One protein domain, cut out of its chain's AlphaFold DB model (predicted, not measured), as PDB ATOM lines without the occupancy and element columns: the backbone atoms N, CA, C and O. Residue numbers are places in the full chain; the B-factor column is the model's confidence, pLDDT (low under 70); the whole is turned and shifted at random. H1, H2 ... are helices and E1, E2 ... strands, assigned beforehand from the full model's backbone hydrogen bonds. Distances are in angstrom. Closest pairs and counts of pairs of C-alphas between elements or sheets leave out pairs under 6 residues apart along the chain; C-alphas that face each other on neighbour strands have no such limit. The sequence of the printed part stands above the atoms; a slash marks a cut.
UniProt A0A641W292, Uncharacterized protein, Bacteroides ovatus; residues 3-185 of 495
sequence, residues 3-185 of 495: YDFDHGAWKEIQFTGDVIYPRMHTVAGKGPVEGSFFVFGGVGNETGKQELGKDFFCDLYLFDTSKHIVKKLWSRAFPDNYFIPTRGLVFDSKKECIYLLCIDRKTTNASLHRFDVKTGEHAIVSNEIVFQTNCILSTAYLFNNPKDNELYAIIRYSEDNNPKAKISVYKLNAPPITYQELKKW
ATOM      1  N   TYR A   3     326.631 418.971 332.993       91.19
ATOM      2  CA  TYR A   3     327.993 419.031 332.474       91.19
ATOM      3  C   TYR A   3     328.073 418.269 331.151       91.19
ATOM      4  O   TYR A   3     327.674 417.106 331.081       91.19
ATOM      5  N   ASP A   4     328.555 418.942 330.115       89.38
ATOM      6  CA  ASP A   4     328.853 418.374 328.809       89.38
ATOM      7  C   ASP A   4     330.309 417.893 328.818       89.38
ATOM      8  O   ASP A   4     331.237 418.701 328.896       89.38
ATOM      9  N   PHE A   5     330.502 416.574 328.793       91.38
ATOM     10  CA  PHE A   5     331.832 415.963 328.828       91.38
ATOM     11  C   PHE A   5     332.596 416.118 327.512       91.38
ATOM     12  O   PHE A   5     333.824 416.126 327.545       91.38
ATOM     13  N   ASP A   6     331.898 416.272 326.385       93.50
ATOM     14  CA  ASP A   6     332.525 416.418 325.070       93.50
ATOM     15  C   ASP A   6     333.122 417.822 324.915       93.50
ATOM     16  O   ASP A   6     334.224 417.991 324.395       93.50
ATOM     17  N   HIS A   7     332.415 418.836 325.424       92.88
ATOM     18  CA  HIS A   7     332.819 420.243 325.331       92.88
ATOM     19  C   HIS A   7     333.456 420.792 326.616       92.88
ATOM     20  O   HIS A   7     333.891 421.945 326.649       92.88
ATOM     21  N   GLY A   8     333.498 419.998 327.687       94.94
ATOM     22  CA  GLY A   8     334.082 420.374 328.975       94.94
ATOM     23  C   GLY A   8     333.375 421.540 329.679       94.94
ATOM     24  O   GLY A   8     333.999 422.231 330.486       94.94
ATOM     25  N   ALA A   9     332.095 421.783 329.384       94.81
ATOM     26  CA  ALA A   9     331.368 422.982 329.801       94.81
ATOM     27  C   ALA A   9     330.026 422.662 330.474       94.81
ATOM     28  O   ALA A   9     329.376 421.658 330.194       94.81
ATOM     29  N   TRP A  10     329.573 423.551 331.360       93.56
ATOM     30  CA  TRP A  10     328.230 423.465 331.931       93.56
ATOM     31  C   TRP A  10     327.204 424.054 330.967       93.56
ATOM     32  O   TRP A  10     327.293 425.220 330.588       93.56
ATOM     33  N   LYS A  11     326.188 423.263 330.632       91.88
ATOM     34  CA  LYS A  11     325.032 423.690 329.850       91.88
ATOM     35  C   LYS A  11     323.839 423.925 330.766       91.88
ATOM     36  O   LYS A  11     323.516 423.099 331.627       91.88
ATOM     37  N   GLU A  12     323.169 425.056 330.597       91.06
ATOM     38  CA  GLU A  12     321.887 425.284 331.253       91.06
ATOM     39  C   GLU A  12     320.807 424.431 330.579       91.06
ATOM     40  O   GLU A  12     320.722 424.364 329.354       91.06
ATOM     41  N   ILE A  13     319.997 423.754 331.391       88.94
ATOM     42  CA  ILE A  13     318.877 422.941 330.916       88.94
ATOM     43  C   ILE A  13     317.648 423.396 331.668       88.94
ATOM     44  O   ILE A  13     317.632 423.365 332.900       88.94
ATOM     45  N   GLN A  14     316.648 423.816 330.904       90.81
ATOM     46  CA  GLN A  14     315.370 424.252 331.431       90.81
ATOM     47  C   GLN A  14     314.470 423.040 331.624       90.81
ATOM     48  O   GLN A  14     314.253 422.270 330.691       90.81
ATOM     49  N   PHE A  15     313.954 422.889 332.839       91.94
ATOM     50  CA  PHE A  15     312.935 421.903 333.168       91.94
ATOM     51  C   PHE A  15     311.592 422.605 333.374       91.94
ATOM     52  O   PHE A  15     311.540 423.741 333.843       91.94
ATOM     53  N   THR A  16     310.508 421.913 333.045       95.50
ATOM     54  CA  THR A  16     309.126 422.363 333.280       95.50
ATOM     55  C   THR A  16     308.433 421.467 334.311       95.50
ATOM     56  O   THR A  16     308.923 420.379 334.614       95.50
ATOM     57  N   GLY A  17     307.292 421.903 334.854       96.00
ATOM     58  CA  GLY A  17     306.520 421.141 335.843       96.00
ATOM     59  C   GLY A  17     306.653 421.692 337.262       96.00
ATOM     60  O   GLY A  17     306.649 422.906 337.457       96.00
ATOM     61  N   ASP A  18     306.718 420.797 338.248       97.00
ATOM     62  CA  ASP A  18     306.723 421.166 339.664       97.00
ATOM     63  C   ASP A  18     308.041 421.820 340.098       97.00
ATOM     64  O   ASP A  18     309.137 421.396 339.722       97.00
ATOM     65  N   VAL A  19     307.936 422.841 340.948       92.25
ATOM     66  CA  VAL A  19     309.084 423.598 341.459       92.25
ATOM     67  C   VAL A  19     309.667 422.917 342.694       92.25
ATOM     68  O   VAL A  19     308.951 422.572 343.634       92.25
ATOM     69  N   ILE A  20     310.994 422.790 342.724       93.81
ATOM     70  CA  ILE A  20     311.736 422.358 343.906       93.81
ATOM     71  C   ILE A  20     312.389 423.567 344.586       93.81
ATOM     72  O   ILE A  20     313.219 424.261 344.006       93.81
ATOM     73  N   TYR A  21     312.001 423.831 345.834       93.62
ATOM     74  CA  TYR A  21     312.569 424.942 346.603       93.62
ATOM     75  C   TYR A  21     314.056 424.752 346.929       93.62
ATOM     76  O   TYR A  21     314.475 423.605 347.140       93.62
ATOM     77  N   PRO A  22     314.842 425.844 347.032       93.81
ATOM     78  CA  PRO A  22     316.243 425.790 347.438       93.81
ATOM     79  C   PRO A  22     316.425 425.058 348.771       93.81
ATOM     80  O   PRO A  22     315.829 425.417 349.788       93.81
ATOM     81  N   ARG A  23     317.254 424.010 348.769       91.94
ATOM     82  CA  ARG A  23     317.435 423.124 349.925       91.94
ATOM     83  C   ARG A  23     318.773 422.381 349.880       91.94
ATOM     84  O   ARG A  23     319.303 422.101 348.808       91.94
ATOM     85  N   MET A  24     319.301 422.053 351.056       90.06
ATOM     86  CA  MET A  24     320.481 421.204 351.256       90.06
ATOM     87  C   MET A  24     320.078 419.801 351.732       90.06
ATOM     88  O   MET A  24     318.934 419.579 352.117       90.06
ATOM     89  N   HIS A  25     321.023 418.857 351.734       87.50
ATOM     90  CA  HIS A  25     320.807 417.457 352.147       87.50
ATOM     91  C   HIS A  25     319.754 416.686 351.335       87.50
ATOM     92  O   HIS A  25     319.239 415.671 351.789       87.50
ATOM     93  N   THR A  26     319.455 417.138 350.119       92.31
ATOM     94  CA  THR A  26     318.637 416.381 349.172       92.31
ATOM     95  C   THR A  26     319.370 415.131 348.710       92.31
ATOM     96  O   THR A  26     320.588 415.151 348.493       92.31
ATOM     97  N   VAL A  27     318.617 414.059 348.500       94.62
ATOM     98  CA  VAL A  27     319.158 412.782 348.037       94.62
ATOM     99  C   VAL A  27     318.532 412.429 346.703       94.62
ATOM    100  O   VAL A  27     317.335 412.616 346.510       94.62
ATOM    101  N   ALA A  28     319.348 411.933 345.778       94.56
ATOM    102  CA  ALA A  28     318.893 411.499 344.469       94.56
ATOM    103  C   ALA A  28     319.308 410.054 344.195       94.56
ATOM    104  O   ALA A  28     320.311 409.567 344.725       94.56
ATOM    105  N   GLY A  29     318.531 409.377 343.356       93.88
ATOM    106  CA  GLY A  29     318.788 408.004 342.933       93.88
ATOM    107  C   GLY A  29     318.075 407.679 341.632       93.88
ATOM    108  O   GLY A  29     317.250 408.459 341.161       93.88
ATOM    109  N   LYS A  30     318.407 406.536 341.027       92.81
ATOM    110  CA  LYS A  30     317.831 406.131 339.737       92.81
ATOM    111  C   LYS A  30     316.306 406.028 339.820       92.81
ATOM    112  O   LYS A  30     315.772 405.515 340.802       92.81
ATOM    113  N   GLY A  31     315.635 406.523 338.787       93.69
ATOM    114  CA  GLY A  31     314.193 406.432 338.619       93.69
ATOM    115  C   GLY A  31     313.760 405.104 337.985       93.69
ATOM    116  O   GLY A  31     314.589 404.218 337.764       93.69
ATOM    117  N   PRO A  32     312.460 404.951 337.686       92.44
ATOM    118  CA  PRO A  32     311.897 403.714 337.151       92.44
ATOM    119  C   PRO A  32     312.281 403.437 335.695       92.44
ATOM    120  O   PRO A  32     312.196 402.294 335.254       92.44
ATOM    121  N   VAL A  33     312.696 404.463 334.949       92.06
ATOM    122  CA  VAL A  33     313.120 404.350 333.548       92.06
ATOM    123  C   VAL A  33     314.494 404.981 333.343       92.06
ATOM    124  O   VAL A  33     314.915 405.855 334.108       92.06
ATOM    125  N   GLU A  34     315.201 404.546 332.306       89.25
ATOM    126  CA  GLU A  34     316.466 405.159 331.906       89.25
ATOM    127  C   GLU A  34     316.271 406.650 331.585       89.25
ATOM    128  O   GLU A  34     315.248 407.051 331.030       89.25
ATOM    129  N   GLY A  35     317.215 407.493 332.007       89.44
ATOM    130  CA  GLY A  35     317.056 408.947 331.914       89.44
ATOM    131  C   GLY A  35     316.046 409.533 332.910       89.44
ATOM    132  O   GLY A  35     315.602 410.663 332.742       89.44
ATOM    133  N   SER A  36     315.664 408.802 333.960       95.25
ATOM    134  CA  SER A  36     314.894 409.370 335.070       95.25
ATOM    135  C   SER A  36     315.596 409.189 336.411       95.25
ATOM    136  O   SER A  36     316.346 408.230 336.616       95.25
ATOM    137  N   PHE A  37     315.357 410.116 337.337       95.62
ATOM    138  CA  PHE A  37     315.881 410.035 338.697       95.62
ATOM    139  C   PHE A  37     314.896 410.588 339.722       95.62
ATOM    140  O   PHE A  37     314.164 411.545 339.472       95.62
ATOM    141  N   PHE A  38     314.885 409.960 340.892       97.56
ATOM    142  CA  PHE A  38     314.165 410.448 342.054       97.56
ATOM    143  C   PHE A  38     314.982 411.504 342.784       97.56
ATOM    144  O   PHE A  38     316.209 411.412 342.844       97.56
ATOM    145  N   VAL A  39     314.286 412.460 343.392       96.88
ATOM    146  CA  VAL A  39     314.847 413.459 344.301       96.88
ATOM    147  C   VAL A  39     313.985 413.498 345.551       96.88
ATOM    148  O   VAL A  39     312.786 413.761 345.464       96.88
ATOM    149  N   PHE A  40     314.592 413.225 346.701       96.38
ATOM    150  CA  PHE A  40     313.905 413.128 347.978       96.38
ATOM    151  C   PHE A  40     314.403 414.176 348.979       96.38
ATOM    152  O   PHE A  40     315.606 414.301 349.237       96.38
ATOM    153  N   GLY A  41     313.432 414.864 349.575       93.44
ATOM    154  CA  GLY A  41     313.545 415.637 350.802       93.44
ATOM    155  C   GLY A  41     314.536 416.799 350.796       93.44
ATOM    156  O   GLY A  41     314.697 417.495 349.793       93.44
ATOM    157  N   GLY A  42     315.153 417.052 351.953       90.31
ATOM    158  CA  GLY A  42     316.127 418.125 352.180       90.31
ATOM    159  C   GLY A  42     315.664 419.168 353.203       90.31
ATOM    160  O   GLY A  42     314.573 419.081 353.762       90.31
ATOM    161  N   VAL A  43     316.517 420.158 353.462       89.69
ATOM    162  CA  VAL A  43     316.282 421.237 354.435       89.69
ATOM    163  C   VAL A  43     316.527 422.585 353.771       89.69
ATOM    164  O   VAL A  43     317.603 422.803 353.212       89.69
ATOM    165  N   GLY A  44     315.564 423.497 353.826       92.25
ATOM    166  CA  GLY A  44     315.652 424.787 353.138       92.25
ATOM    167  C   GLY A  44     314.383 425.607 353.294       92.25
ATOM    168  O   GLY A  44     313.636 425.391 354.230       92.25
ATOM    169  N   ASN A  45     314.128 426.549 352.399       91.94
ATOM    170  CA  ASN A  45     312.860 427.278 352.349       91.94
ATOM    171  C   ASN A  45     312.624 427.771 350.918       91.94
ATOM    172  O   ASN A  45     313.530 427.717 350.086       91.94
ATOM    173  N   GLU A  46     311.423 428.267 350.639       92.06
ATOM    174  CA  GLU A  46     311.013 428.721 349.302       92.06
ATOM    175  C   GLU A  46     311.964 429.753 348.675       92.06
ATOM    176  O   GLU A  46     312.220 429.723 347.475       92.06
ATOM    177  N   THR A  47     312.550 430.631 349.490       89.69
ATOM    178  CA  THR A  47     313.394 431.739 349.013       89.69
ATOM    179  C   THR A  47     314.889 431.413 348.960       89.69
ATOM    180  O   THR A  47     315.661 432.166 348.370       89.69
ATOM    181  N   GLY A  48     315.328 430.342 349.631       89.19
ATOM    182  CA  GLY A  48     316.740 430.020 349.865       89.19
ATOM    183  C   GLY A  48     317.477 430.925 350.863       89.19
ATOM    184  O   GLY A  48     318.662 430.708 351.116       89.19
ATOM    185  N   LYS A  49     316.802 431.916 351.455       86.25
ATOM    186  CA  LYS A  49     317.389 432.864 352.413       86.25
ATOM    187  C   LYS A  49     317.432 432.281 353.819       86.25
ATOM    188  O   LYS A  49     316.387 431.964 354.386       86.25
ATOM    189  N   GLN A  50     318.621 432.128 354.398       79.94
ATOM    190  CA  GLN A  50     318.787 431.429 355.680       79.94
ATOM    191  C   GLN A  50     318.134 432.165 356.861       79.94
ATOM    192  O   GLN A  50     317.725 431.522 357.827       79.94
ATOM    193  N   GLU A  51     318.007 433.490 356.780       84.81
ATOM    194  CA  GLU A  51     317.407 434.346 357.806       84.81
ATOM    195  C   GLU A  51     315.898 434.129 357.993       84.81
ATOM    196  O   GLU A  51     315.369 434.434 359.059       84.81
ATOM    197  N   LEU A  52     315.209 433.560 356.995       81.88
ATOM    198  CA  LEU A  52     313.770 433.273 357.052       81.88
ATOM    199  C   LEU A  52     313.449 431.919 357.705       81.88
ATOM    200  O   LEU A  52     312.295 431.500 357.734       81.88
ATOM    201  N   GLY A  53     314.457 431.236 358.253       85.25
ATOM    202  CA  GLY A  53     314.300 429.923 358.866       85.25
ATOM    203  C   GLY A  53     314.436 428.779 357.862       85.25
ATOM    204  O   GLY A  53     314.881 428.960 356.728       85.25
ATOM    205  N   LYS A  54     314.135 427.561 358.312       85.38
ATOM    206  CA  LYS A  54     314.311 426.333 357.529       85.38
ATOM    207  C   LYS A  54     313.124 425.406 357.751       85.38
ATOM    208  O   LYS A  54     312.828 425.061 358.892       85.38
ATOM    209  N   ASP A  55     312.543 424.954 356.656       87.31
ATOM    210  CA  ASP A  55     311.615 423.844 356.569       87.31
ATOM    211  C   ASP A  55     312.371 422.552 356.268       87.31
ATOM    212  O   ASP A  55     313.399 422.527 355.581       87.31
ATOM    213  N   PHE A  56     311.837 421.454 356.788       88.25
ATOM    214  CA  PHE A  56     312.261 420.115 356.423       88.25
ATOM    215  C   PHE A  56     311.268 419.604 355.380       88.25
ATOM    216  O   PHE A  56     310.066 419.550 355.639       88.25
ATOM    217  N   PHE A  57     311.762 419.171 354.219       91.31
ATOM    218  CA  PHE A  57     310.934 418.605 353.150       91.31
ATOM    219  C   PHE A  57     310.908 417.069 353.183       91.31
ATOM    220  O   PHE A  57     311.958 416.427 353.171       91.31
ATOM    221  N   CYS A  58     309.712 416.487 353.318       93.75
ATOM    222  CA  CYS A  58     309.457 415.050 353.181       93.75
ATOM    223  C   CYS A  58     308.608 414.878 351.927       93.75
ATOM    224  O   CYS A  58     307.386 414.721 351.966       93.75
ATOM    225  N   ASP A  59     309.257 415.059 350.790       95.25
ATOM    226  CA  ASP A  59     308.645 415.028 349.479       95.25
ATOM    227  C   ASP A  59     309.514 414.234 348.509       95.25
ATOM    228  O   ASP A  59     310.725 414.091 348.690       95.25
ATOM    229  N   LEU A  60     308.867 413.686 347.486       97.62
ATOM    230  CA  LEU A  60     309.518 412.924 346.433       97.62
ATOM    231  C   LEU A  60     309.159 413.534 345.087       97.62
ATOM    232  O   LEU A  60     307.981 413.707 344.771       97.62
ATOM    233  N   TYR A  61     310.177 413.815 344.284       98.00
ATOM    234  CA  TYR A  61     310.037 414.249 342.899       98.00
ATOM    235  C   TYR A  61     310.634 413.204 341.969       98.00
ATOM    236  O   TYR A  61     311.604 412.526 342.312       98.00
ATOM    237  N   LEU A  62     310.074 413.119 340.771       97.62
ATOM    238  CA  LEU A  62     310.615 412.376 339.650       97.62
ATOM    239  C   LEU A  62     311.028 413.366 338.563       97.62
ATOM    240  O   LEU A  62     310.209 414.147 338.079       97.62
ATOM    241  N   PHE A  63     312.298 413.308 338.187       96.25
ATOM    242  CA  PHE A  63     312.857 414.045 337.066       96.25
ATOM    243  C   PHE A  63     312.935 413.108 335.865       96.25
ATOM    244  O   PHE A  63     313.503 412.022 335.969       96.25
ATOM    245  N   ASP A  64     312.392 413.538 334.732       94.75
ATOM    246  CA  ASP A  64     312.564 412.894 333.429       94.75
ATOM    247  C   ASP A  64     313.504 413.773 332.597       94.75
ATOM    248  O   ASP A  64     313.126 414.867 332.167       94.75
ATOM    249  N   THR A  65     314.750 413.333 332.411       90.81
ATOM    250  CA  THR A  65     315.761 414.101 331.671       90.81
ATOM    251  C   THR A  65     315.514 414.092 330.174       90.81
ATOM    252  O   THR A  65     315.996 414.982 329.491       90.81
ATOM    253  N   SER A  66     314.773 413.114 329.653       89.88
ATOM    254  CA  SER A  66     314.456 413.047 328.224       89.88
ATOM    255  C   SER A  66     313.365 414.051 327.865       89.88
ATOM    256  O   SER A  66     313.417 414.691 326.817       89.88
ATOM    257  N   LYS A  67     312.372 414.206 328.749       92.25
ATOM    258  CA  LYS A  67     311.256 415.146 328.563       92.25
ATOM    259  C   LYS A  67     311.502 416.517 329.186       92.25
ATOM    260  O   LYS A  67     310.718 417.427 328.937       92.25
ATOM    261  N   HIS A  68     312.550 416.661 329.996       93.44
ATOM    262  CA  HIS A  68     312.814 417.843 330.818       93.44
ATOM    263  C   HIS A  68     311.610 418.242 331.691       93.44
ATOM    264  O   HIS A  68     311.229 419.412 331.774       93.44
ATOM    265  N   ILE A  69     310.992 417.250 332.340       95.81
ATOM    266  CA  ILE A  69     309.835 417.447 333.224       95.81
ATOM    267  C   ILE A  69     310.197 417.038 334.650       95.81
ATOM    268  O   ILE A  69     310.798 415.986 334.873       95.81
ATOM    269  N   VAL A  70     309.784 417.860 335.612       97.25
ATOM    270  CA  VAL A  70     309.788 417.549 337.041       97.25
ATOM    271  C   VAL A  70     308.359 417.308 337.488       97.25
ATOM    272  O   VAL A  70     307.481 418.140 337.264       97.25
ATOM    273  N   LYS A  71     308.126 416.171 338.139       97.69
ATOM    274  CA  LYS A  71     306.835 415.839 338.731       97.69
ATOM    275  C   LYS A  71     306.999 415.553 340.214       97.69
ATOM    276  O   LYS A  71     307.716 414.626 340.585       97.69
ATOM    277  N   LYS A  72     306.289 416.289 341.060       97.88
ATOM    278  CA  LYS A  72     306.125 415.954 342.469       97.88
ATOM    279  C   LYS A  72     305.204 414.745 342.571       97.88
ATOM    280  O   LYS A  72     304.072 414.767 342.092       97.88
ATOM    281  N   LEU A  73     305.698 413.671 343.170       97.81
ATOM    282  CA  LEU A  73     304.909 412.465 343.395       97.81
ATOM    283  C   LEU A  73     304.055 412.612 344.649       97.81
ATOM    284  O   LEU A  73     302.867 412.310 344.618       97.81
ATOM    285  N   TRP A  74     304.641 413.129 345.728       97.50
ATOM    286  CA  TRP A  74     303.926 413.386 346.974       97.50
ATOM    287  C   TRP A  74     304.687 414.352 347.885       97.50
ATOM    288  O   TRP A  74     305.874 414.624 347.709       97.50
ATOM    289  N   SER A  75     303.963 414.868 348.879       95.31
ATOM    290  CA  SER A  75     304.473 415.625 350.023       95.31
ATOM    291  C   SER A  75     303.804 415.070 351.273       95.31
ATOM    292  O   SER A  75     302.579 414.958 351.303       95.31
ATOM    293  N   ARG A  76     304.579 414.737 352.298       90.56
ATOM    294  CA  ARG A  76     304.075 414.242 353.581       90.56
ATOM    295  C   ARG A  76     304.482 415.193 354.701       90.56
ATOM    296  O   ARG A  76     305.497 415.884 354.605       90.56
ATOM    297  N   ALA A  77     303.688 415.219 355.767       84.94
ATOM    298  CA  ALA A  77     304.151 415.786 357.025       84.94
ATOM    299  C   ALA A  77     305.341 414.954 357.520       84.94
ATOM    300  O   ALA A  77     305.342 413.726 357.380       84.94
ATOM    301  N   PHE A  78     306.357 415.613 358.070       77.00
ATOM    302  CA  PHE A  78     307.433 414.883 358.726       77.00
ATOM    303  C   PHE A  78     306.895 414.136 359.946       77.00
ATOM    304  O   PHE A  78     306.047 414.682 360.655       77.00
ATOM    305  N   PRO A  79     307.404 412.928 360.234       69.81
ATOM    306  CA  PRO A  79     307.180 412.300 361.527       69.81
ATOM    307  C   PRO A  79     307.707 413.185 362.667       69.81
ATOM    308  O   PRO A  79     308.650 413.956 362.470       69.81
ATOM    309  N   ASP A  80     307.170 413.011 363.878       62.41
ATOM    310  CA  ASP A  80     307.603 413.738 365.090       62.41
ATOM    311  C   ASP A  80     309.116 413.600 365.379       62.41
ATOM    312  O   ASP A  80     309.723 414.428 366.070       62.41
ATOM    313  N   ASN A  81     309.742 412.556 364.825       67.69
ATOM    314  CA  ASN A  81     311.186 412.367 364.780       67.69
ATOM    315  C   ASN A  81     311.720 412.751 363.396       67.69
ATOM    316  O   ASN A  81     311.613 411.995 362.429       67.69
ATOM    317  N   TYR A  82     312.335 413.930 363.314       77.88
ATOM    318  CA  TYR A  82     313.064 414.353 362.125       77.88
ATOM    319  C   TYR A  82     314.233 413.410 361.851       77.88
ATOM    320  O   TYR A  82     315.075 413.176 362.721       77.88
ATOM    321  N   PHE A  83     314.335 412.968 360.607       87.38
ATOM    322  CA  PHE A  83     315.485 412.234 360.108       87.38
ATOM    323  C   PHE A  83     316.121 412.991 358.941       87.38
ATOM    324  O   PHE A  83     315.454 413.726 358.210       87.38
ATOM    325  N   ILE A  84     317.428 412.820 358.778       87.75
ATOM    326  CA  ILE A  84     318.205 413.413 357.692       87.75
ATOM    327  C   ILE A  84     318.570 412.283 356.730       87.75
ATOM    328  O   ILE A  84     319.316 411.382 357.123       87.75
ATOM    329  N   PRO A  85     318.060 412.287 355.489       91.38
ATOM    330  CA  PRO A  85     318.430 411.269 354.524       91.38
ATOM    331  C   PRO A  85     319.915 411.434 354.155       91.38
ATOM    332  O   PRO A  85     320.431 412.541 353.988       91.38
ATOM    333  N   THR A  86     320.622 410.312 354.093       90.25
ATOM    334  CA  THR A  86     322.058 410.247 353.793       90.25
ATOM    335  C   THR A  86     322.281 410.005 352.301       90.25
ATOM    336  O   THR A  86     321.347 410.056 351.507       90.25
ATOM    337  N   ARG A  87     323.519 409.807 351.850       90.50
ATOM    338  CA  ARG A  87     323.794 409.741 350.411       90.50
ATOM    339  C   ARG A  87     323.273 408.430 349.809       90.50
ATOM    340  O   ARG A  87     323.547 407.354 350.324       90.50
ATOM    341  N   GLY A  88     322.614 408.531 348.659       91.94
ATOM    342  CA  GLY A  88     322.108 407.383 347.906       91.94
ATOM    343  C   GLY A  88     320.635 407.085 348.183       91.94
ATOM    344  O   GLY A  88     320.188 407.028 349.325       91.94
ATOM    345  N   LEU A  89     319.890 406.888 347.098       95.25
ATOM    346  CA  LEU A  89     318.507 406.426 347.086       95.25
ATOM    347  C   LEU A  89     318.453 405.196 346.185       95.25
ATOM    348  O   LEU A  89     318.899 405.243 345.035       95.25
ATOM    349  N   VAL A  90     317.912 404.100 346.711       94.62
ATOM    350  CA  VAL A  90     317.766 402.845 345.968       94.62
ATOM    351  C   VAL A  90     316.293 402.612 345.676       94.62
ATOM    352  O   VAL A  90     315.490 402.557 346.598       94.62
ATOM    353  N   PHE A  91     315.938 402.462 344.404       94.12
ATOM    354  CA  PHE A  91     314.581 402.127 343.982       94.12
ATOM    355  C   PHE A  91     314.443 400.615 343.756       94.12
ATOM    356  O   PHE A  91     315.220 400.031 343.000       94.12
ATOM    357  N   ASP A  92     313.449 399.995 344.394       91.44
ATOM    358  CA  ASP A  92     313.035 398.612 344.155       91.44
ATOM    359  C   ASP A  92     311.777 398.613 343.279       91.44
ATOM    360  O   ASP A  92     310.671 398.930 343.726       91.44
ATOM    361  N   SER A  93     311.953 398.246 342.009       89.38
ATOM    362  CA  SER A  93     310.877 398.231 341.018       89.38
ATOM    363  C   SER A  93     309.844 397.131 341.246       89.38
ATOM    364  O   SER A  93     308.713 397.274 340.791       89.38
ATOM    365  N   LYS A  94     310.194 396.048 341.954       88.38
ATOM    366  CA  LYS A  94     309.257 394.953 342.244       88.38
ATOM    367  C   LYS A  94     308.287 395.342 343.351       88.38
ATOM    368  O   LYS A  94     307.129 394.943 343.311       88.38
ATOM    369  N   LYS A  95     308.773 396.098 344.338       88.75
ATOM    370  CA  LYS A  95     307.984 396.572 345.482       88.75
ATOM    371  C   LYS A  95     307.432 397.987 345.305       88.75
ATOM    372  O   LYS A  95     306.730 398.456 346.190       88.75
ATOM    373  N   GLU A  96     307.785 398.662 344.210       93.81
ATOM    374  CA  GLU A  96     307.457 400.068 343.942       93.81
ATOM    375  C   GLU A  96     307.807 401.002 345.116       93.81
ATOM    376  O   GLU A  96     307.084 401.951 345.425       93.81
ATOM    377  N   CYS A  97     308.942 400.754 345.773       95.00
ATOM    378  CA  CYS A  97     309.380 401.522 346.934       95.00
ATOM    379  C   CYS A  97     310.823 402.010 346.789       95.00
ATOM    380  O   CYS A  97     311.628 401.455 346.038       95.00
ATOM    381  N   ILE A  98     311.147 403.081 347.507       95.88
ATOM    382  CA  ILE A  98     312.506 403.603 347.623       95.88
ATOM    383  C   ILE A  98     313.052 403.332 349.019       95.88
ATOM    384  O   ILE A  98     312.334 403.400 350.019       95.88
ATOM    385  N   TYR A  99     314.347 403.062 349.071       95.69
ATOM    386  CA  TYR A  99     315.111 402.861 350.283       95.69
ATOM    387  C   TYR A  99     316.133 403.978 350.447       95.69
ATOM    388  O   TYR A  99     316.844 404.345 349.505       95.69
ATOM    389  N   LEU A 100     316.199 404.505 351.662       95.50
ATOM    390  CA  LEU A 100     317.078 405.593 352.063       95.50
ATOM    391  C   LEU A 100     317.703 405.223 353.400       95.50
ATOM    392  O   LEU A 100     316.996 404.824 354.322       95.50
ATOM    393  N   LEU A 101     319.016 405.369 353.527       94.50
ATOM    394  CA  LEU A 101     319.640 405.348 354.842       94.50
ATOM    395  C   LEU A 101     319.466 406.742 355.448       94.50
ATOM    396  O   LEU A 101     319.826 407.733 354.811       94.50
ATOM    397  N   CYS A 102     318.911 406.833 356.647       92.44
ATOM    398  CA  CYS A 102     318.570 408.092 357.299       92.44
ATOM    399  C   CYS A 102     319.202 408.163 358.686       92.44
ATOM    400  O   CYS A 102     319.235 407.163 359.396       92.44
ATOM    401  N   ILE A 103     319.678 409.344 359.072       89.50
ATOM    402  CA  ILE A 103     320.182 409.626 360.420       89.50
ATOM    403  C   ILE A 103     319.050 410.226 361.245       89.50
ATOM    404  O   ILE A 103     318.495 411.261 360.868       89.50
ATOM    405  N   ASP A 104     318.722 409.607 362.372       87.06
ATOM    406  CA  ASP A 104     317.766 410.162 363.326       87.06
ATOM    407  C   ASP A 104     318.392 411.362 364.057       87.06
ATOM    408  O   ASP A 104     319.518 411.296 364.553       87.06
ATOM    409  N   ARG A 105     317.691 412.503 364.121       79.81
ATOM    410  CA  ARG A 105     318.246 413.714 364.754       79.81
ATOM    411  C   ARG A 105     318.342 413.635 366.280       79.81
ATOM    412  O   ARG A 105     319.058 414.450 366.860       79.81
ATOM    413  N   LYS A 106     317.593 412.743 366.931       80.56
ATOM    414  CA  LYS A 106     317.599 412.547 368.385       80.56
ATOM    415  C   LYS A 106     318.680 411.553 368.791       80.56
ATOM    416  O   LYS A 106     319.434 411.859 369.709       80.56
ATOM    417  N   THR A 107     318.745 410.391 368.139       84.38
ATOM    418  CA  THR A 107     319.703 409.327 368.500       84.38
ATOM    419  C   THR A 107     321.040 409.466 367.791       84.38
ATOM    420  O   THR A 107     322.020 408.895 368.255       84.38
ATOM    421  N   THR A 108     321.103 410.225 366.693       84.88
ATOM    422  CA  THR A 108     322.251 410.340 365.772       84.88
ATOM    423  C   THR A 108     322.599 409.058 365.020       84.88
ATOM    424  O   THR A 108     323.464 409.083 364.149       84.88
ATOM    425  N   ASN A 109     321.878 407.963 365.267       90.38
ATOM    426  CA  ASN A 109     322.097 406.679 364.617       90.38
ATOM    427  C   ASN A 109     321.507 406.651 363.205       90.38
ATOM    428  O   ASN A 109     320.551 407.365 362.890       90.38
ATOM    429  N   ALA A 110     322.072 405.798 362.353       92.06
ATOM    430  CA  ALA A 110     321.593 405.583 360.996       92.06
ATOM    431  C   ALA A 110     320.668 404.358 360.930       92.06
ATOM    432  O   ALA A 110     320.982 403.316 361.492       92.06
ATOM    433  N   SER A 111     319.557 404.434 360.204       94.12
ATOM    434  CA  SER A 111     318.699 403.276 359.924       94.12
ATOM    435  C   SER A 111     318.130 403.337 358.507       94.12
ATOM    436  O   SER A 111     318.118 404.389 357.865       94.12
ATOM    437  N   LEU A 112     317.711 402.189 357.974       95.56
ATOM    438  CA  LEU A 112     317.140 402.081 356.639       95.56
ATOM    439  C   LEU A 112     315.643 402.393 356.684       95.56
ATOM    440  O   LEU A 112     314.874 401.754 357.402       95.56
ATOM    441  N   HIS A 113     315.224 403.362 355.881       94.88
ATOM    442  CA  HIS A 113     313.843 403.789 355.726       94.88
ATOM    443  C   HIS A 113     313.321 403.342 354.358       94.88
ATOM    444  O   HIS A 113     314.027 403.440 353.354       94.88
ATOM    445  N   ARG A 114     312.072 402.878 354.326       94.88
ATOM    446  CA  ARG A 114     311.315 402.506 353.128       94.88
ATOM    447  C   ARG A 114     310.211 403.534 352.904       94.88
ATOM    448  O   ARG A 114     309.489 403.845 353.850       94.88
ATOM    449  N   PHE A 115     310.062 404.005 351.669       95.81
ATOM    450  CA  PHE A 115     308.922 404.819 351.246       95.81
ATOM    451  C   PHE A 115     308.254 404.212 350.022       95.81
ATOM    452  O   PHE A 115     308.928 403.898 349.042       95.81
ATOM    453  N   ASP A 116     306.936 404.078 350.058       96.00
ATOM    454  CA  ASP A 116     306.156 403.715 348.878       96.00
ATOM    455  C   ASP A 116     306.178 404.858 347.845       96.00
ATOM    456  O   ASP A 116     305.980 406.027 348.186       96.00
ATOM    457  N   VAL A 117     306.433 404.554 346.569       97.06
ATOM    458  CA  VAL A 117     306.599 405.595 345.539       97.06
ATOM    459  C   VAL A 117     305.285 406.307 345.219       97.06
ATOM    460  O   VAL A 117     305.306 407.499 344.911       97.06
ATOM    461  N   LYS A 118     304.144 405.615 345.298       95.62
ATOM    462  CA  LYS A 118     302.836 406.170 344.912       95.62
ATOM    463  C   LYS A 118     302.214 406.987 346.034       95.62
ATOM    464  O   LYS A 118     301.666 408.057 345.794       95.62
ATOM    465  N   THR A 119     302.291 406.472 347.250       94.81
ATOM    466  CA  THR A 119     301.606 407.012 348.421       94.81
ATOM    467  C   THR A 119     302.547 407.823 349.305       94.81
ATOM    468  O   THR A 119     302.100 408.766 349.954       94.81
ATOM    469  N   GLY A 120     303.837 407.494 349.365       93.38
ATOM    470  CA  GLY A 120     304.764 408.055 350.349       93.38
ATOM    471  C   GLY A 120     304.578 407.493 351.759       93.38
ATOM    472  O   GLY A 120     305.012 408.126 352.719       93.38
ATOM    473  N   GLU A 121     303.901 406.348 351.907       93.50
ATOM    474  CA  GLU A 121     303.869 405.615 353.175       93.50
ATOM    475  C   GLU A 121     305.295 405.265 353.613       93.50
ATOM    476  O   GLU A 121     306.088 404.763 352.818       93.50
ATOM    477  N   HIS A 122     305.612 405.558 354.873       93.06
ATOM    478  CA  HIS A 122     306.955 405.477 355.441       93.06
ATOM    479  C   HIS A 122     307.041 404.367 356.487       93.06
ATOM    480  O   HIS A 122     306.174 404.256 357.351       93.06
ATOM    481  N   ALA A 123     308.126 403.593 356.454       92.50
ATOM    482  CA  ALA A 123     308.471 402.652 357.512       92.50
ATOM    483  C   ALA A 123     309.987 402.570 357.739       92.50
ATOM    484  O   ALA A 123     310.778 402.712 356.806       92.50
ATOM    485  N   ILE A 124     310.399 402.283 358.977       93.44
ATOM    486  CA  ILE A 124     311.783 401.914 359.312       93.44
ATOM    487  C   ILE A 124     311.911 400.392 359.165       93.44
ATOM    488  O   ILE A 124     311.110 399.641 359.721       93.44
ATOM    489  N   VAL A 125     312.891 399.944 358.379       94.25
ATOM    490  CA  VAL A 125     313.029 398.550 357.908       94.25
ATOM    491  C   VAL A 125     314.405 397.943 358.209       94.25
ATOM    492  O   VAL A 125     314.843 397.000 357.552       94.25
ATOM    493  N   SER A 126     315.114 398.504 359.188       92.88
ATOM    494  CA  SER A 126     316.322 397.919 359.767       92.88
ATOM    495  C   SER A 126     316.451 398.287 361.240       92.88
ATOM    496  O   SER A 126     315.827 399.235 361.716       92.88
ATOM    497  N   ASN A 127     317.342 397.587 361.939       90.50
ATOM    498  CA  ASN A 127     317.868 398.061 363.212       90.50
ATOM    499  C   ASN A 127     318.699 399.337 362.996       90.50
ATOM    500  O   ASN A 127     319.120 399.645 361.874       90.50
ATOM    501  N   GLU A 128     318.951 400.058 364.082       91.56
ATOM    502  CA  GLU A 128     319.867 401.190 364.073       91.56
ATOM    503  C   GLU A 128     321.325 400.729 363.954       91.56
ATOM    504  O   GLU A 128     321.751 399.735 364.546       91.56
ATOM    505  N   ILE A 129     322.103 401.495 363.199       91.44
ATOM    506  CA  ILE A 129     323.552 401.420 363.122       91.44
ATOM    507  C   ILE A 129     324.085 402.635 363.869       91.44
ATOM    508  O   ILE A 129     323.776 403.776 363.511       91.44
ATOM    509  N   VAL A 130     324.900 402.391 364.894       86.81
ATOM    510  CA  VAL A 130     325.512 403.466 365.677       86.81
ATOM    511  C   VAL A 130     326.341 404.356 364.756       86.81
ATOM    512  O   VAL A 130     327.290 403.894 364.117       86.81
ATOM    513  N   PHE A 131     325.967 405.632 364.679       76.38
ATOM    514  CA  PHE A 131     326.609 406.618 363.818       76.38
ATOM    515  C   PHE A 131     327.040 407.811 364.671       76.38
ATOM    516  O   PHE A 131     326.230 408.591 365.152       76.38
ATOM    517  N   GLN A 132     328.346 407.935 364.897       67.25
ATOM    518  CA  GLN A 132     328.906 409.021 365.698       67.25
ATOM    519  C   GLN A 132     328.975 410.298 364.844       67.25
ATOM    520  O   GLN A 132     329.861 410.455 364.002       67.25
ATOM    521  N   THR A 133     328.032 411.222 365.047       61.72
ATOM    522  CA  THR A 133     327.909 412.483 364.283       61.72
ATOM    523  C   THR A 133     328.838 413.600 364.760       61.72
ATOM    524  O   THR A 133     328.633 414.756 364.398       61.72
ATOM    525  N   ASN A 134     329.838 413.303 365.590       56.16
ATOM    526  CA  ASN A 134     330.635 414.328 366.273       56.16
ATOM    527  C   ASN A 134     331.522 415.158 365.323       56.16
ATOM    528  O   ASN A 134     332.107 416.139 365.758       56.16
ATOM    529  N   CYS A 135     331.600 414.790 364.039       58.16
ATOM    530  CA  CYS A 135     332.375 415.484 363.016       58.16
ATOM    531  C   CYS A 135     331.531 415.732 361.759       58.16
ATOM    532  O   CYS A 135     330.859 414.829 361.258       58.16
ATOM    533  N   ILE A 136     331.637 416.937 361.189       66.44
ATOM    534  CA  ILE A 136     330.939 417.354 359.956       66.44
ATOM    535  C   ILE A 136     331.361 416.507 358.739       66.44
ATOM    536  O   ILE A 136     330.612 416.382 357.770       66.44
ATOM    537  N   LEU A 137     332.557 415.912 358.779       74.44
ATOM    538  CA  LEU A 137     333.083 415.065 357.704       74.44
ATOM    539  C   LEU A 137     332.552 413.626 357.754       74.44
ATOM    540  O   LEU A 137     332.699 412.895 356.765       74.44
ATOM    541  N   SER A 138     331.937 413.224 358.872       83.44
ATOM    542  CA  SER A 138     331.287 411.924 358.992       83.44
ATOM    543  C   SER A 138     330.044 411.881 358.111       83.44
ATOM    544  O   SER A 138     329.205 412.781 358.111       83.44
ATOM    545  N   THR A 139     329.910 410.822 357.322       87.25
ATOM    546  CA  THR A 139     328.799 410.671 356.385       87.25
ATOM    547  C   THR A 139     328.462 409.201 356.179       87.25
ATOM    548  O   THR A 139     329.263 408.316 356.486       87.25
ATOM    549  N   ALA A 140     327.274 408.936 355.652       91.06
ATOM    550  CA  ALA A 140     326.829 407.591 355.345       91.06
ATOM    551  C   ALA A 140     326.285 407.514 353.918       91.06
ATOM    552  O   ALA A 140     325.779 408.499 353.366       91.06
ATOM    553  N   TYR A 141     326.428 406.332 353.331       92.88
ATOM    554  CA  TYR A 141     326.028 406.027 351.970       92.88
ATOM    555  C   TYR A 141     325.218 404.736 351.941       92.88
ATOM    556  O   TYR A 141     325.585 403.759 352.594       92.88
ATOM    557  N   LEU A 142     324.165 404.718 351.134       94.88
ATOM    558  CA  LEU A 142     323.443 403.512 350.765       94.88
ATOM    559  C   LEU A 142     323.823 403.109 349.340       94.88
ATOM    560  O   LEU A 142     323.656 403.882 348.395       94.88
ATOM    561  N   PHE A 143     324.294 401.878 349.193       92.69
ATOM    562  CA  PHE A 143     324.570 401.246 347.911       92.69
ATOM    563  C   PHE A 143     323.681 400.023 347.727       92.69
ATOM    564  O   PHE A 143     323.256 399.396 348.698       92.69
ATOM    565  N   ASN A 144     323.441 399.657 346.473       91.19
ATOM    566  CA  ASN A 144     322.807 398.398 346.127       91.19
ATOM    567  C   ASN A 144     323.695 397.581 345.191       91.19
ATOM    568  O   ASN A 144     324.304 398.114 344.264       91.19
ATOM    569  N   ASN A 145     323.722 396.274 345.415       87.31
ATOM    570  CA  ASN A 145     324.198 395.318 344.435       87.31
ATOM    571  C   ASN A 145     322.985 394.817 343.631       87.31
ATOM    572  O   ASN A 145     322.188 394.039 344.158       87.31
ATOM    573  N   PRO A 146     322.816 395.242 342.367       76.00
ATOM    574  CA  PRO A 146     321.637 394.897 341.578       76.00
ATOM    575  C   PRO A 146     321.567 393.413 341.189       76.00
ATOM    576  O   PRO A 146     320.480 392.946 340.863       76.00
ATOM    577  N   LYS A 147     322.687 392.670 341.215       77.69
ATOM    578  CA  LYS A 147     322.692 391.231 340.891       77.69
ATOM    579  C   LYS A 147     322.005 390.407 341.976       77.69
ATOM    580  O   LYS A 147     321.180 389.557 341.662       77.69
ATOM    581  N   ASP A 148     322.315 390.725 343.227       72.56
ATOM    582  CA  ASP A 148     321.879 389.956 344.397       72.56
ATOM    583  C   ASP A 148     320.727 390.648 345.155       72.56
ATOM    584  O   ASP A 148     320.196 390.119 346.127       72.56
ATOM    585  N   ASN A 149     320.315 391.837 344.691       74.12
ATOM    586  CA  ASN A 149     319.349 392.727 345.343       74.12
ATOM    587  C   ASN A 149     319.708 393.036 346.811       74.12
ATOM    588  O   ASN A 149     318.841 393.178 347.673       74.12
ATOM    589  N   GLU A 150     321.009 393.122 347.089       87.75
ATOM    590  CA  GLU A 150     321.549 393.353 348.425       87.75
ATOM    591  C   GLU A 150     321.812 394.838 348.645       87.75
ATOM    592  O   GLU A 150     322.313 395.537 347.761       87.75
ATOM    593  N   LEU A 151     321.496 395.318 349.845       92.94
ATOM    594  CA  LEU A 151     321.763 396.690 350.253       92.94
ATOM    595  C   LEU A 151     322.996 396.732 351.151       92.94
ATOM    596  O   LEU A 151     323.161 395.901 352.044       92.94
ATOM    597  N   TYR A 152     323.835 397.739 350.937       94.44
ATOM    598  CA  TYR A 152     325.022 397.987 351.737       94.44
ATOM    599  C   TYR A 152     324.978 399.399 352.304       94.44
ATOM    600  O   TYR A 152     324.870 400.370 351.554       94.44
ATOM    601  N   ALA A 153     325.102 399.517 353.623       95.00
ATOM    602  CA  ALA A 153     325.326 400.792 354.285       95.00
ATOM    603  C   ALA A 153     326.830 400.982 354.502       95.00
ATOM    604  O   ALA A 153     327.491 400.140 355.107       95.00
ATOM    605  N   ILE A 154     327.382 402.088 354.009       93.94
ATOM    606  CA  ILE A 154     328.781 402.456 354.219       93.94
ATOM    607  C   ILE A 154     328.822 403.698 355.095       93.94
ATOM    608  O   ILE A 154     328.345 404.759 354.699       93.94
ATOM    609  N   ILE A 155     329.413 403.567 356.276       91.69
ATOM    610  CA  ILE A 155     329.603 404.656 357.230       91.69
ATOM    611  C   ILE A 155     331.058 405.090 357.164       91.69
ATOM    612  O   ILE A 155     331.961 404.319 357.484       91.69
ATOM    613  N   ARG A 156     331.283 406.340 356.765       90.00
ATOM    614  CA  ARG A 156     332.571 407.006 356.900       90.00
ATOM    615  C   ARG A 156     332.528 407.849 358.162       90.00
ATOM    616  O   ARG A 156     331.816 408.845 358.210       90.00
ATOM    617  N   TYR A 157     333.317 407.465 359.149       87.75
ATOM    618  CA  TYR A 157     333.564 408.256 360.343       87.75
ATOM    619  C   TYR A 157     334.904 408.976 360.214       87.75
ATOM    620  O   TYR A 157     335.887 408.416 359.721       87.75
ATOM    621  N   SER A 158     334.944 410.239 360.611       82.75
ATOM    622  CA  SER A 158     336.167 411.036 360.706       82.75
ATOM    623  C   SER A 158     336.145 411.792 362.028       82.75
ATOM    624  O   SER A 158     335.073 412.101 362.537       82.75
ATOM    625  N   GLU A 159     337.318 412.059 362.585       79.31
ATOM    626  CA  GLU A 159     337.476 412.883 363.783       79.31
ATOM    627  C   GLU A 159     338.008 414.252 363.385       79.31
ATOM    628  O   GLU A 159     338.782 414.375 362.429       79.31
ATOM    629  N   ASP A 160     337.623 415.281 364.137       68.81
ATOM    630  CA  ASP A 160     338.213 416.601 363.974       68.81
ATOM    631  C   ASP A 160     339.730 416.511 364.217       68.81
ATOM    632  O   ASP A 160     340.191 415.877 365.165       68.81
ATOM    633  N   ASN A 161     340.517 417.127 363.333       73.31
ATOM    634  CA  ASN A 161     341.989 417.102 363.337       73.31
ATOM    635  C   ASN A 161     342.652 415.737 363.063       73.31
ATOM    636  O   ASN A 161     343.869 415.617 363.207       73.31
ATOM    637  N   ASN A 162     341.905 414.730 362.595       76.06
ATOM    638  CA  ASN A 162     342.469 413.453 362.155       76.06
ATOM    639  C   ASN A 162     342.359 413.304 360.623       76.06
ATOM    640  O   ASN A 162     341.251 413.278 360.085       76.06
ATOM    641  N   PRO A 163     343.475 413.163 359.878       80.44
ATOM    642  CA  PRO A 163     343.420 412.977 358.427       80.44
ATOM    643  C   PRO A 163     342.919 411.582 358.014       80.44
ATOM    644  O   PRO A 163     342.659 411.347 356.834       80.44
ATOM    645  N   LYS A 164     342.806 410.633 358.953       85.69
ATOM    646  CA  LYS A 164     342.323 409.274 358.686       85.69
ATOM    647  C   LYS A 164     340.813 409.194 358.890       85.69
ATOM    648  O   LYS A 164     340.268 409.742 359.842       85.69
ATOM    649  N   ALA A 165     340.147 408.439 358.020       87.12
ATOM    650  CA  ALA A 165     338.735 408.112 358.157       87.12
ATOM    651  C   ALA A 165     338.562 406.606 358.373       87.12
ATOM    652  O   ALA A 165     339.199 405.797 357.695       87.12
ATOM    653  N   LYS A 166     337.666 406.227 359.283       89.88
ATOM    654  CA  LYS A 166     337.221 404.843 359.439       89.88
ATOM    655  C   LYS A 166     336.051 404.605 358.494       89.88
ATOM    656  O   LYS A 166     335.056 405.324 358.554       89.88
ATOM    657  N   ILE A 167     336.165 403.596 357.637       92.50
ATOM    658  CA  ILE A 167     335.086 403.176 356.739       92.50
ATOM    659  C   ILE A 167     334.551 401.840 357.244       92.50
ATOM    660  O   ILE A 167     335.257 400.835 357.222       92.50
ATOM    661  N   SER A 168     333.307 401.841 357.704       93.50
ATOM    662  CA  SER A 168     332.577 400.640 358.100       93.50
ATOM    663  C   SER A 168     331.608 400.262 356.987       93.50
ATOM    664  O   SER A 168     330.826 401.100 356.538       93.50
ATOM    665  N   VAL A 169     331.647 399.006 356.548       95.06
ATOM    666  CA  VAL A 169     330.767 398.474 355.501       95.06
ATOM    667  C   VAL A 169     329.831 397.452 356.132       95.06
ATOM    668  O   VAL A 169     330.283 396.449 356.679       95.06
ATOM    669  N   TYR A 170     328.532 397.707 356.045       93.44
ATOM    670  CA  TYR A 170     327.479 396.841 356.559       93.44
ATOM    671  C   TYR A 170     326.696 396.268 355.389       93.44
ATOM    672  O   TYR A 170     326.137 397.018 354.590       93.44
ATOM    673  N   LYS A 171     326.616 394.943 355.312       93.00
ATOM    674  CA  LYS A 171     325.618 394.266 354.486       93.00
ATOM    675  C   LYS A 171     324.299 394.252 355.257       93.00
ATOM    676  O   LYS A 171     324.271 393.796 356.397       93.00
ATOM    677  N   LEU A 172     323.233 394.769 354.659       91.06
ATOM    678  CA  LEU A 172     321.909 394.790 355.274       91.06
ATOM    679  C   LEU A 172     321.165 393.495 354.942       91.06
ATOM    680  O   LEU A 172     321.184 393.036 353.800       91.06
ATOM    681  N   ASN A 173     320.500 392.916 355.942       85.06
ATOM    682  CA  ASN A 173     319.699 391.711 355.747       85.06
ATOM    683  C   ASN A 173     318.529 391.994 354.796       85.06
ATOM    684  O   ASN A 173     317.861 393.024 354.899       85.06
ATOM    685  N   ALA A 174     318.278 391.056 353.885       80.12
ATOM    686  CA  ALA A 174     317.181 391.116 352.930       80.12
ATOM    687  C   ALA A 174     316.175 389.975 353.193       80.12
ATOM    688  O   ALA A 174     316.602 388.872 353.534       80.12
ATOM    689  N   PRO A 175     314.861 390.203 352.999       83.00
ATOM    690  CA  PRO A 175     314.252 391.472 352.598       83.00
ATOM    691  C   PRO A 175     314.243 392.507 353.743       83.00
ATOM    692  O   PRO A 175     314.053 392.125 354.895       83.00
ATOM    693  N   PRO A 176     314.377 393.816 353.447       87.94
ATOM    694  CA  PRO A 176     314.174 394.854 354.454       87.94
ATOM    695  C   PRO A 176     312.713 394.868 354.905       87.94
ATOM    696  O   PRO A 176     311.813 395.180 354.109       87.94
ATOM    697  N   ILE A 177     312.497 394.519 356.169       87.69
ATOM    698  CA  ILE A 177     311.183 394.393 356.798       87.69
ATOM    699  C   ILE A 177     311.131 395.195 358.094       87.69
ATOM    700  O   ILE A 177     312.151 395.465 358.728       87.69
ATOM    701  N   THR A 178     309.928 395.591 358.486       87.69
ATOM    702  CA  THR A 178     309.697 396.262 359.764       87.69
ATOM    703  C   THR A 178     309.810 395.274 360.924       87.69
ATOM    704  O   THR A 178     309.618 394.067 360.773       87.69
ATOM    705  N   TYR A 179     310.041 395.792 362.129       81.88
ATOM    706  CA  TYR A 179     310.028 394.969 363.341       81.88
ATOM    707  C   TYR A 179     308.673 394.269 363.574       81.88
ATOM    708  O   TYR A 179     308.622 393.156 364.093       81.88
ATOM    709  N   GLN A 180     307.566 394.896 363.162       83.00
ATOM    710  CA  GLN A 180     306.234 394.293 363.248       83.00
ATOM    711  C   GLN A 180     306.059 393.146 362.244       83.00
ATOM    712  O   GLN A 180     305.495 392.115 362.598       83.00
ATOM    713  N   GLU A 181     306.561 393.307 361.016       84.88
ATOM    714  CA  GLU A 181     306.588 392.246 359.999       84.88
ATOM    715  C   GLU A 181     307.427 391.049 360.490       84.88
ATOM    716  O   GLU A 181     306.976 389.909 360.390       84.88
ATOM    717  N   LEU A 182     308.578 391.302 361.127       81.75
ATOM    718  CA  LEU A 182     309.417 390.261 361.737       81.75
ATOM    719  C   LEU A 182     308.704 389.525 362.886       81.75
ATOM    720  O   LEU A 182     308.796 388.305 362.994       81.75
ATOM    721  N   LYS A 183     307.973 390.247 363.747       80.56
ATOM    722  CA  LYS A 183     307.205 389.628 364.838       80.56
ATOM    723  C   LYS A 183     306.126 388.680 364.329       80.56
ATOM    724  O   LYS A 183     305.966 387.615 364.911       80.56
ATOM    725  N   LYS A 184     305.422 389.056 363.254       77.88
ATOM    726  CA  LYS A 184     304.374 388.219 362.649       77.88
ATOM    727  C   LYS A 184     304.934 386.900 362.119       77.88
ATOM    728  O   LYS A 184     304.344 385.855 362.360       77.88
ATOM    729  N   TRP A 185     306.116 386.942 361.504       66.25
ATOM    730  CA  TRP A 185     306.824 385.737 361.062       66.25
ATOM    731  C   TRP A 185     307.129 384.762 362.202       66.25
ATOM    732  O   TRP A 185     306.973 383.561 362.026       66.25
TER     733      TRP A 185
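Overview. This is residues 3 to 185 of the 495 residues of an uncharacterized protein of Bacteroides ovatus (UniProt A0A641W292). Three strongly twisted sheets, E2 to E5, E6 to E9 and E10 to E12, stand face to face in turn like the ribs of a fan, with their first strands E2, E6 and E10 side by side where the sheets come together. Residues 4 to 10 stick out at one end, and the short helix H1 is at the far end, on no sheet. The printed part has 183 residues, with twelve named strands followed by one named helix; it is mostly strand. Each sheet is antiparallel, its strands in chain order. The whole is compact, with a radius of gyration of the C-alphas of 17.4 A, and spans 46 by 45 by 39 A.

Along the chain. E1 is residues 9 to 11, beginning at C-alpha 9 (331.368, 422.982, 329.801). E2 is residues 27 to 30, E3 36 to 44 (23.8 A), E4 55 to 64 (25.6 A) and E5 69 to 75. E6 is residues 83 to 92 (21.1 A), beginning at C-alpha 83 (315.485, 412.234, 360.108); it bends by 89 degrees at residue 87. E7 is residues 97 to 104, E8 110 to 116 and E9 122 to 124. E10 is residues 139 to 145, E11 150 to 158 (26.0 A) and E12 165 to 172 (21.7 A). H1, residues 179 to 185, ends at C-alpha 185 (306.824, 385.737, 361.062).

Arrangement. E1 pairs with no named strand; residues 9 to 10 of E1 pair with residues 3 to 4, antiparallel. E2 to E5 form a meander, each strand the antiparallel neighbour of the one before; N 29 and O 38 are 3.1 A apart, N 39 and O 61 2.9 A, N 62 and O 71 2.8 A. E6 to E9 form a second meander, with N 90 and O 99 at 3.0 A, N 100 and O 113 at 3.0 A, and N 114 and O 123 at 2.8 A. E10 to E12 form a third, with N 141 and O 154 at 2.8 A and N 155 and O 168 at 2.9 A. The sheets make a stack of sheets, face to face in turn: the best planes of the first two are 20 degrees apart, those of the second and third 31 degrees. The closest C-alphas of E2 and E6, Gly 29 and Leu 89, are 4.5 A apart; those of E6 and E10, Arg 87 and Tyr 141, are 4.6 A apart. H1 and E9 are only just apart, the closest C-alphas 8.2 A from each other. In H1 every O i to N i+4 pair is within hydrogen-bond range.

Size, cuts and confidence. The two C-alphas farthest apart, those of His 7 and Lys 184, are 56.8 A apart. The printed part has no cut. The links E1 to E2 and E9 to E10 are long. The mean pLDDT of the printed part is 88.8; residues 79 to 81, 132 to 136, 160 and 185 are under 70.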